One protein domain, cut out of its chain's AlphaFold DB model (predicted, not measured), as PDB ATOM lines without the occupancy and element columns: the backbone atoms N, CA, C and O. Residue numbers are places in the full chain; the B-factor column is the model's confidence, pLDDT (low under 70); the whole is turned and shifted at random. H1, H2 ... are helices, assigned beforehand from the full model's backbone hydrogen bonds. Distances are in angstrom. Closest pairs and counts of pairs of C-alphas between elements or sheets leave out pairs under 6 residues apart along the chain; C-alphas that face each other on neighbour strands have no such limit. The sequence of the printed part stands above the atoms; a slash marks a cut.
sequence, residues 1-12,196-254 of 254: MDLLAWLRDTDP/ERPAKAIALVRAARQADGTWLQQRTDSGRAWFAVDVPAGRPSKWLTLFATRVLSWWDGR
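AT A GLANCE: This is residues 1 to 12 and 196 to 254 of the 254 residues of an uncharacterized protein of Amycolatopsis mediterranei (strain U-32) (UniProt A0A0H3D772). One longer helix, H3, has a shorter helix, H2, set slantwise against it and a small helix, H1, close to its first residues. A long looping stretch with no named element, residues 208 to 237, leads from H2 to the beginning of H3, and its residues 222 to 227 stick out freely at one end. The printed part has 71 residues, with three named helices in the order H1, H2, H3 and no named strand; the class is all helix, although the helices hold only 30 of the 71 residues. The whole is only just loose, close to compact, with a radius of gyration of the C-alphas of 13.5 A, and its C-alphas span 39 by 29 by 22 A.

HOW THE PARTS SIT: Begin with H3, residues 238 to 252. Look from it to H2, residues 199 to 207: the two touch, and their closest C-alphas, those of Val 205 and Ala 244, are 6.6 A apart. Their lines stand at a steep tilt of 45 degrees, and they run opposite ways. Next look at Lys 238, where you will find H1, residues 3 to 8, close but not clearly touching H3; the closest C-alphas, those of Leu 7 and Lys 238, are 5.9 A apart. H1 and H3 run opposite ways at a steep tilt of 58 degrees. H1 and H2 are apart. Between H2 and H3, residues 215 to 216 form a short antiparallel pairing with residues 236 to 237. In H1, H2 and H3 every O i to N i+4 pair is within hydrogen-bond range.

IN THESE COORDINATES: Find C-alpha 238 at (90.767, -22.768, 258.181); from there H3 runs 20.7 A to C-alpha 252 at (98.551, -6.179, 267.750). H2 begins at C-alpha 199, at (88.535, -1.618, 268.601), and runs 12.3 A to C-alpha 207. H1 begins at C-alpha 3, at (97.546, -24.569, 264.716), and ends at C-alpha 8.

THE WHOLE: The two C-alphas farthest apart, those of Arg 224 and Arg 254, are 40.2 A from each other; look for Arg 224 in the stretch that stands free, residues 222 to 227. Residues 13 to 195 are not printed, and C-alpha 12 and C-alpha 196 are 34.4 A apart across this cut, which falls in the link from H1 to H2. The link from H2 to H3, with 30 residues, is long. The mean pLDDT of the printed part is 87.7; in the B-factor column you will find values under 70 at residues 196 to 198, residue 221 and residue 254.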
ATOM      1  N   MET A   1      96.790 -29.287 269.563       82.44
ATOM      2  CA  MET A   1      96.955 -29.282 268.095       82.44
ATOM      3  C   MET A   1      97.949 -28.190 267.759       82.44
ATOM      4  O   MET A   1      97.854 -27.131 268.365       82.44
ATOM      5  N   ASP A   2      98.895 -28.436 266.858       93.25
ATOM      6  CA  ASP A   2      99.685 -27.347 266.277       93.25
ATOM      7  C   ASP A   2      98.812 -26.620 265.243       93.25
ATOM      8  O   ASP A   2      98.438 -27.197 264.219       93.25
ATOM      9  N   LEU A   3      98.438 -25.374 265.549       93.94
ATOM     10  CA  LEU A   3      97.546 -24.569 264.716       93.94
ATOM     11  C   LEU A   3      98.157 -24.286 263.341       93.94
ATOM     12  O   LEU A   3      97.439 -24.313 262.343       93.94
ATOM     13  N   LEU A   4      99.468 -24.036 263.275       95.38
ATOM     14  CA  LEU A   4     100.128 -23.687 262.022       95.38
ATOM     15  C   LEU A   4     100.248 -24.914 261.116       95.38
ATOM     16  O   LEU A   4      99.932 -24.829 259.930       95.38
ATOM     17  N   ALA A   5     100.629 -26.066 261.678       96.06
ATOM     18  CA  ALA A   5     100.627 -27.328 260.940       96.06
ATOM     19  C   ALA A   5      99.219 -27.681 260.429       96.06
ATOM     20  O   ALA A   5      99.061 -28.034 259.262       96.06
ATOM     21  N   TRP A   6      98.185 -27.509 261.261       97.12
ATOM     22  CA  TRP A   6      96.797 -27.724 260.844       97.12
ATOM     23  C   TRP A   6      96.369 -26.772 259.720       97.12
ATOM     24  O   TRP A   6      95.757 -27.217 258.752       97.12
ATOM     25  N   LEU A   7      96.714 -25.483 259.796       96.44
ATOM     26  CA  LEU A   7      96.401 -24.507 258.747       96.44
ATOM     27  C   LEU A   7      97.122 -24.796 257.420       96.44
ATOM     28  O   LEU A   7      96.576 -24.481 256.368       96.44
ATOM     29  N   ARG A   8      98.315 -25.405 257.448       96.62
ATOM     30  CA  ARG A   8      99.085 -25.774 256.242       96.62
ATOM     31  C   ARG A   8      98.588 -27.036 255.546       96.62
ATOM     32  O   ARG A   8      98.826 -27.202 254.352       96.62
ATOM     33  N   ASP A   9      97.913 -27.919 256.271       96.38
ATOM     34  CA  ASP A   9      97.367 -29.169 255.738       96.38
ATOM     35  C   ASP A   9      96.056 -28.932 254.964       96.38
ATOM     36  O   ASP A   9      94.961 -29.253 255.418       96.38
ATOM     37  N   THR A  10      96.122 -28.220 253.844       95.94
ATOM     38  CA  THR A  10      94.937 -27.715 253.137       95.94
ATOM     39  C   THR A  10      95.231 -27.466 251.659       95.94
ATOM     40  O   THR A  10      96.362 -27.637 251.200       95.94
ATOM     41  N   ASP A  11      94.208 -27.021 250.932       98.12
ATOM     42  CA  ASP A  11      94.300 -26.555 249.551       98.12
ATOM     43  C   ASP A  11      95.455 -25.546 249.338       98.12
ATOM     44  O   ASP A  11      95.632 -24.646 250.174       98.12
ATOM     45  N   PRO A  12      96.217 -25.635 248.228       98.19
ATOM     46  CA  PRO A  12      97.297 -24.696 247.920       98.19
ATOM     47  C   PRO A  12      96.898 -23.213 248.012       98.19
ATOM     48  O   PRO A  12      97.705 -22.400 248.468       98.19
ATOM     49  N   GLU A 196      91.273   4.359 264.329       53.38
ATOM     50  CA  GLU A 196      90.965   4.010 265.730       53.38
ATOM     51  C   GLU A 196      89.556   3.410 265.925       53.38
ATOM     52  O   GLU A 196      89.266   2.790 266.951       53.38
ATOM     53  N   ARG A 197      88.676   3.508 264.922       61.00
ATOM     54  CA  ARG A 197      87.312   2.945 264.952       61.00
ATOM     55  C   ARG A 197      87.181   1.412 265.144       61.00
ATOM     56  O   ARG A 197      86.130   1.002 265.646       61.00
ATOM     57  N   PRO A 198      88.152   0.523 264.824       68.69
ATOM     58  CA  PRO A 198      87.901  -0.926 264.844       68.69
ATOM     59  C   PRO A 198      87.924  -1.610 266.217       68.69
ATOM     60  O   PRO A 198      87.638  -2.803 266.269       68.69
ATOM     61  N   ALA A 199      88.253  -0.936 267.326       74.31
ATOM     62  CA  ALA A 199      88.535  -1.618 268.601       74.31
ATOM     63  C   ALA A 199      87.402  -2.559 269.073       74.31
ATOM     64  O   ALA A 199      87.660  -3.677 269.522       74.31
ATOM     65  N   LYS A 200      86.135  -2.153 268.897       74.50
ATOM     66  CA  LYS A 200      84.965  -3.002 269.198       74.50
ATOM     67  C   LYS A 200      84.861  -4.217 268.270       74.50
ATOM     68  O   LYS A 200      84.547  -5.307 268.736       74.50
ATOM     69  N   ALA A 201      85.149  -4.051 266.980       72.50
ATOM     70  CA  ALA A 201      85.151  -5.154 266.019       72.50
ATOM     71  C   ALA A 201      86.272  -6.159 266.330       72.50
ATOM     72  O   ALA A 201      86.039  -7.363 266.339       72.50
ATOM     73  N   ILE A 202      87.462  -5.671 266.685       83.06
ATOM     74  CA  ILE A 202      88.587  -6.512 267.108       83.06
ATOM     75  C   ILE A 202      88.248  -7.294 268.381       83.06
ATOM     76  O   ILE A 202      88.559  -8.481 268.464       83.06
ATOM     77  N   ALA A 203      87.565  -6.675 269.350       84.50
ATOM     78  CA  ALA A 203      87.105  -7.371 270.550       84.50
ATOM     79  C   ALA A 203      86.140  -8.526 270.221       84.50
ATOM     80  O   ALA A 203      86.285  -9.610 270.784       84.50
ATOM     81  N   LEU A 204      85.214  -8.332 269.271       85.00
ATOM     82  CA  LEU A 204      84.329  -9.401 268.792       85.00
ATOM     83  C   LEU A 204      85.116 -10.537 268.124       85.00
ATOM     84  O   LEU A 204      84.876 -11.705 268.427       85.00
ATOM     85  N   VAL A 205      86.092 -10.210 267.270       84.31
ATOM     86  CA  VAL A 205      86.956 -11.214 266.623       84.31
ATOM     87  C   VAL A 205      87.729 -12.019 267.669       84.31
ATOM     88  O   VAL A 205      87.770 -13.244 267.578       84.31
ATOM     89  N   ARG A 206      88.290 -11.372 268.699       92.12
ATOM     90  CA  ARG A 206      88.979 -12.069 269.801       92.12
ATOM     91  C   ARG A 206      88.038 -12.958 270.604       92.12
ATOM     92  O   ARG A 206      88.403 -14.087 270.902       92.12
ATOM     93  N   ALA A 207      86.843 -12.467 270.932       91.69
ATOM     94  CA  ALA A 207      85.858 -13.213 271.711       91.69
ATOM     95  C   ALA A 207      85.343 -14.466 270.981       91.69
ATOM     96  O   ALA A 207      84.987 -15.444 271.628       91.69
ATOM     97  N   ALA A 208      85.331 -14.455 269.646       92.44
ATOM     98  CA  ALA A 208      84.936 -15.605 268.833       92.44
ATOM     99  C   ALA A 208      86.022 -16.698 268.725       92.44
ATOM    100  O   ALA A 208      85.733 -17.799 268.238       92.44
ATOM    101  N   ARG A 209      87.260 -16.419 269.162       96.12
ATOM    102  CA  ARG A 209      88.367 -17.378 269.115       96.12
ATOM    103  C   ARG A 209      88.114 -18.536 270.076       96.12
ATOM    104  O   ARG A 209      87.860 -18.329 271.260       96.12
ATOM    105  N   GLN A 210      88.229 -19.755 269.572       96.69
ATOM    106  CA  GLN A 210      88.126 -20.971 270.370       96.69
ATOM    107  C   GLN A 210      89.396 -21.193 271.207       96.69
ATOM    108  O   GLN A 210      90.455 -20.627 270.929       96.69
ATOM    109  N   ALA A 211      89.311 -22.049 272.230       95.69
ATOM    110  CA  ALA A 211      90.441 -22.346 273.120       95.69
ATOM    111  C   ALA A 211      91.647 -22.976 272.393       95.69
ATOM    112  O   ALA A 211      92.784 -22.804 272.821       95.69
ATOM    113  N   ASP A 212      91.405 -23.675 271.281       94.94
ATOM    114  CA  ASP A 212      92.442 -24.249 270.413       94.94
ATOM    115  C   ASP A 212      93.007 -23.249 269.386       94.94
ATOM    116  O   ASP A 212      93.860 -23.597 268.569       94.94
ATOM    117  N   GLY A 213      92.545 -21.999 269.437       95.06
ATOM    118  CA  GLY A 213      92.987 -20.913 268.584       95.06
ATOM    119  C   GLY A 213      92.264 -20.807 267.243       95.06
ATOM    120  O   GLY A 213      92.642 -19.923 266.477       95.06
ATOM    121  N   THR A 214      91.259 -21.646 266.971       96.75
ATOM    122  CA  THR A 214      90.462 -21.627 265.730       96.75
ATOM    123  C   THR A 214      89.255 -20.686 265.807       96.75
ATOM    124  O   THR A 214      88.896 -20.185 266.874       96.75
ATOM    125  N   TRP A 215      88.608 -20.445 264.665       96.31
ATOM    126  CA  TRP A 215      87.297 -19.797 264.571       96.31
ATOM    127  C   TRP A 215      86.297 -20.725 263.891       96.31
ATOM    128  O   TRP A 215      86.622 -21.408 262.918       96.31
ATOM    129  N   LEU A 216      85.065 -20.739 264.399       95.56
ATOM    130  CA  LEU A 216      83.990 -21.558 263.845       95.56
ATOM    131  C   LEU A 216      83.311 -20.834 262.685       95.56
ATOM    132  O   LEU A 216      82.945 -19.664 262.831       95.56
ATOM    133  N   GLN A 217      83.086 -21.544 261.576       91.31
ATOM    134  CA  GLN A 217      82.301 -21.020 260.462       91.31
ATOM    135  C   GLN A 217      80.915 -20.591 260.961       91.31
ATOM    136  O   GLN A 217      80.250 -21.340 261.677       91.31
ATOM    137  N   GLN A 218      80.486 -19.384 260.602       80.75
ATOM    138  CA  GLN A 218      79.216 -18.812 261.062       80.75
ATOM    139  C   GLN A 218      78.108 -18.990 260.027       80.75
ATOM    140  O   GLN A 218      76.959 -19.230 260.390       80.75
ATOM    141  N   ARG A 219      78.442 -18.859 258.738       76.44
ATOM    142  CA  ARG A 219      77.487 -18.921 257.628       76.44
ATOM    143  C   ARG A 219      78.109 -19.688 256.470       76.44
ATOM    144  O   ARG A 219      79.305 -19.591 256.231       76.44
ATOM    145  N   THR A 220      77.286 -20.434 255.756       70.31
ATOM    146  CA  THR A 220      77.602 -20.918 254.411       70.31
ATOM    147  C   THR A 220      76.726 -20.130 253.455       70.31
ATOM    148  O   THR A 220      75.527 -20.010 253.721       70.31
ATOM    149  N   ASP A 221      77.308 -19.573 252.394       69.25
ATOM    150  CA  ASP A 221      76.530 -18.884 251.366       69.25
ATOM    151  C   ASP A 221      75.483 -19.848 250.797       69.25
ATOM    152  O   ASP A 221      75.767 -21.026 250.554       69.25
ATOM    153  N   SER A 222      74.243 -19.372 250.684       73.38
ATOM    154  CA  SER A 222      73.160 -20.127 250.061       73.38
ATOM    155  C   SER A 222      73.244 -19.996 248.542       73.38
ATOM    156  O   SER A 222      73.866 -19.070 248.024       73.38
ATOM    157  N   GLY A 223      72.631 -20.933 247.827       83.94
ATOM    158  CA  GLY A 223      72.666 -20.978 246.369       83.94
ATOM    159  C   GLY A 223      73.739 -21.896 245.791       83.94
ATOM    160  O   GLY A 223      74.453 -22.621 246.488       83.94
ATOM    161  N   ARG A 224      73.779 -21.939 244.460       88.50
ATOM    162  CA  ARG A 224      74.591 -22.900 243.711       88.50
ATOM    163  C   ARG A 224      76.056 -22.473 243.719       88.50
ATOM    164  O   ARG A 224      76.382 -21.385 243.260       88.50
ATOM    165  N   ALA A 225      76.942 -23.353 244.169       91.44
ATOM    166  CA  ALA A 225      78.390 -23.173 244.104       91.44
ATOM    167  C   ALA A 225      79.037 -24.341 243.350       91.44
ATOM    168  O   ALA A 225      78.487 -25.443 243.316       91.44
ATOM    169  N   TRP A 226      80.230 -24.122 242.788       93.50
ATOM    170  CA  TRP A 226      81.009 -25.186 242.142       93.50
ATOM    171  C   TRP A 226      81.317 -26.331 243.111       93.50
ATOM    172  O   TRP A 226      81.281 -27.508 242.750       93.50
ATOM    173  N   PHE A 227      81.653 -25.971 244.350       93.81
ATOM    174  CA  PHE A 227      81.929 -26.875 245.456       93.81
ATOM    175  C   PHE A 227      82.047 -26.092 246.765       93.81
ATOM    176  O   PHE A 227      82.280 -24.886 246.760       93.81
ATOM    177  N   ALA A 228      81.938 -26.792 247.895       90.81
ATOM    178  CA  ALA A 228      82.237 -26.208 249.197       90.81
ATOM    179  C   ALA A 228      83.747 -25.930 249.322       90.81
ATOM    180  O   ALA A 228      84.562 -26.848 249.212       90.81
ATOM    181  N   VAL A 229      84.105 -24.663 249.540       90.56
ATOM    182  CA  VAL A 229      85.492 -24.193 249.744       90.56
ATOM    183  C   VAL A 229      85.926 -24.321 251.208       90.56
ATOM    184  O   VAL A 229      87.114 -24.435 251.513       90.56
ATOM    185  N   ASP A 230      84.955 -24.309 252.117       90.62
ATOM    186  CA  ASP A 230      85.166 -24.353 253.557       90.62
ATOM    187  C   ASP A 230      84.169 -25.307 254.232       90.62
ATOM    188  O   ASP A 230      83.296 -25.901 253.594       90.62
ATOM    189  N   VAL A 231      84.325 -25.478 255.539       92.06
ATOM    190  CA  VAL A 231      83.497 -26.358 256.365       92.06
ATOM    191  C   VAL A 231      82.089 -25.789 256.614       92.06
ATOM    192  O   VAL A 231      81.903 -24.575 256.584       92.06
ATOM    193  N   PRO A 232      81.090 -26.635 256.933       91.38
ATOM    194  CA  PRO A 232      79.769 -26.170 257.359       91.38
ATOM    195  C   PRO A 232      79.803 -25.313 258.632       91.38
ATOM    196  O   PRO A 232      80.722 -25.424 259.451       91.38
ATOM    197  N   ALA A 233      78.749 -24.518 258.841       91.19
ATOM    198  CA  ALA A 233      78.592 -23.697 260.039       91.19
ATOM    199  C   ALA A 233      78.747 -24.513 261.341       91.19
ATOM    200  O   ALA A 233      78.323 -25.667 261.441       91.19
ATOM    201  N   GLY A 234      79.384 -23.908 262.345       92.44
ATOM    202  CA  GLY A 234      79.696 -24.519 263.637       92.44
ATOM    203  C   GLY A 234      80.961 -25.385 263.661       92.44
ATOM    204  O   GLY A 234      81.328 -25.884 264.724       92.44
ATOM    205  N   ARG A 235      81.653 -25.571 262.530       95.31
ATOM    206  CA  ARG A 235      82.925 -26.312 262.458       95.31
ATOM    207  C   ARG A 235      84.137 -25.366 262.420       95.31
ATOM    208  O   ARG A 235      84.007 -24.265 261.885       95.31
ATOM    209  N   PRO A 236      85.313 -25.774 262.942       96.31
ATOM    210  CA  PRO A 236      86.546 -24.990 262.832       96.31
ATOM    211  C   PRO A 236      86.939 -24.743 261.372       96.31
ATOM    212  O   PRO A 236      87.255 -25.682 260.641       96.31
ATOM    213  N   SER A 237      86.919 -23.478 260.954       96.19
ATOM    214  CA  SER A 237      87.220 -23.047 259.587       96.19
ATOM    215  C   SER A 237      88.677 -22.630 259.462       96.19
ATOM    216  O   SER A 237      89.156 -21.782 260.220       96.19
ATOM    217  N   LYS A 238      89.386 -23.183 258.476       96.19
ATOM    218  CA  LYS A 238      90.767 -22.768 258.181       96.19
ATOM    219  C   LYS A 238      90.800 -21.364 257.581       96.19
ATOM    220  O   LYS A 238      91.649 -20.566 257.970       96.19
ATOM    221  N   TRP A 239      89.860 -21.043 256.689       93.69
ATOM    222  CA  TRP A 239      89.774 -19.735 256.034       93.69
ATOM    223  C   TRP A 239      89.499 -18.620 257.041       93.69
ATOM    224  O   TRP A 239      90.246 -17.644 257.114       93.69
ATOM    225  N   LEU A 240      88.484 -18.799 257.889       92.19
ATOM    226  CA  LEU A 240      88.138 -17.823 258.915       92.19
ATOM    227  C   LEU A 240      89.254 -17.690 259.953       92.19
ATOM    228  O   LEU A 240      89.568 -16.577 260.367       92.19
ATOM    229  N   THR A 241      89.896 -18.801 260.328       95.62
ATOM    230  CA  THR A 241      91.047 -18.775 261.241       95.62
ATOM    231  C   THR A 241      92.225 -18.010 260.639       95.62
ATOM    232  O   THR A 241      92.824 -17.195 261.340       95.62
ATOM    233  N   LEU A 242      92.543 -18.197 259.354       92.56
ATOM    234  CA  LEU A 242      93.581 -17.429 258.658       92.56
ATOM    235  C   LEU A 242      93.258 -15.927 258.668       92.56
ATOM    236  O   LEU A 242      94.095 -15.124 259.081       92.56
ATOM    237  N   PHE A 243      92.049 -15.541 258.250       89.94
ATOM    238  CA  PHE A 243      91.653 -14.132 258.175       89.94
ATOM    239  C   PHE A 243      91.621 -13.462 259.548       89.94
ATOM    240  O   PHE A 243      92.192 -12.384 259.713       89.94
ATOM    241  N   ALA A 244      91.015 -14.110 260.545       88.06
ATOM    242  CA  ALA A 244      90.986 -13.602 261.909       88.06
ATOM    243  C   ALA A 244      92.404 -13.445 262.470       88.06
ATOM    244  O   ALA A 244      92.727 -12.396 263.025       88.06
ATOM    245  N   THR A 245      93.277 -14.439 262.264       92.50
ATOM    246  CA  THR A 245      94.670 -14.368 262.726       92.50
ATOM    247  C   THR A 245      95.409 -13.195 262.084       92.50
ATOM    248  O   THR A 245      96.005 -12.405 262.805       92.50
ATOM    249  N   ARG A 246      95.299 -13.003 260.762       88.31
ATOM    250  CA  ARG A 246      95.924 -11.868 260.051       88.31
ATOM    251  C   ARG A 246      95.448 -10.517 260.581       88.31
ATOM    252  O   ARG A 246      96.265  -9.631 260.818       88.31
ATOM    253  N   VAL A 247      94.140 -10.369 260.789       82.00
ATOM    254  CA  VAL A 247      93.545  -9.136 261.326       82.00
ATOM    255  C   VAL A 247      94.047  -8.852 262.741       82.00
ATOM    256  O   VAL A 247      94.404  -7.713 263.041       82.00
ATOM    257  N   LEU A 248      94.105  -9.868 263.607       87.12
ATOM    258  CA  LEU A 248      94.598  -9.699 264.973       87.12
ATOM    259  C   LEU A 248      96.102  -9.404 265.009       87.12
ATOM    260  O   LEU A 248      96.496  -8.484 265.713       87.12
ATOM    261  N   SER A 249      96.921 -10.104 264.218       86.44
ATOM    262  CA  SER A 249      98.364  -9.842 264.112       86.44
ATOM    263  C   SER A 249      98.659  -8.430 263.613       86.44
ATOM    264  O   SER A 249      99.498  -7.742 264.184       86.44
ATOM    265  N   TRP A 250      97.940  -7.965 262.586       81.62
ATOM    266  CA  TRP A 250      98.053  -6.585 262.114       81.62
ATOM    267  C   TRP A 250      97.633  -5.567 263.178       81.62
ATOM    268  O   TRP A 250      98.264  -4.523 263.296       81.62
ATOM    269  N   TRP A 251      96.576  -5.849 263.946       79.25
ATOM    270  CA  TRP A 251      96.118  -4.958 265.013       79.25
ATOM    271  C   TRP A 251      97.091  -4.905 266.197       79.25
ATOM    272  O   TRP A 251      97.321  -3.828 266.733       79.25
ATOM    273  N   ASP A 252      97.639  -6.052 266.603       84.19
ATOM    274  CA  ASP A 252      98.551  -6.179 267.750       84.19
ATOM    275  C   ASP A 252      99.971  -5.703 267.440       84.19
ATOM    276  O   ASP A 252     100.695  -5.322 268.353       84.19
ATOM    277  N   GLY A 253     100.368  -5.716 266.165       76.06
ATOM    278  CA  GLY A 253     101.631  -5.145 265.697       76.06
ATOM    279  C   GLY A 253     101.603  -3.627 265.483       76.06
ATOM    280  O   GLY A 253     102.568  -3.098 264.933       76.06
ATOM    281  N   ARG A 254     100.504  -2.949 265.846       55.38
ATOM    282  CA  ARG A 254     100.402  -1.481 265.841       55.38
ATOM    283  C   ARG A 254     101.182  -0.840 266.981       55.38
ATOM    284  O   ARG A 254     101.236  -1.435 268.078       55.38
TER     285      ARG A 254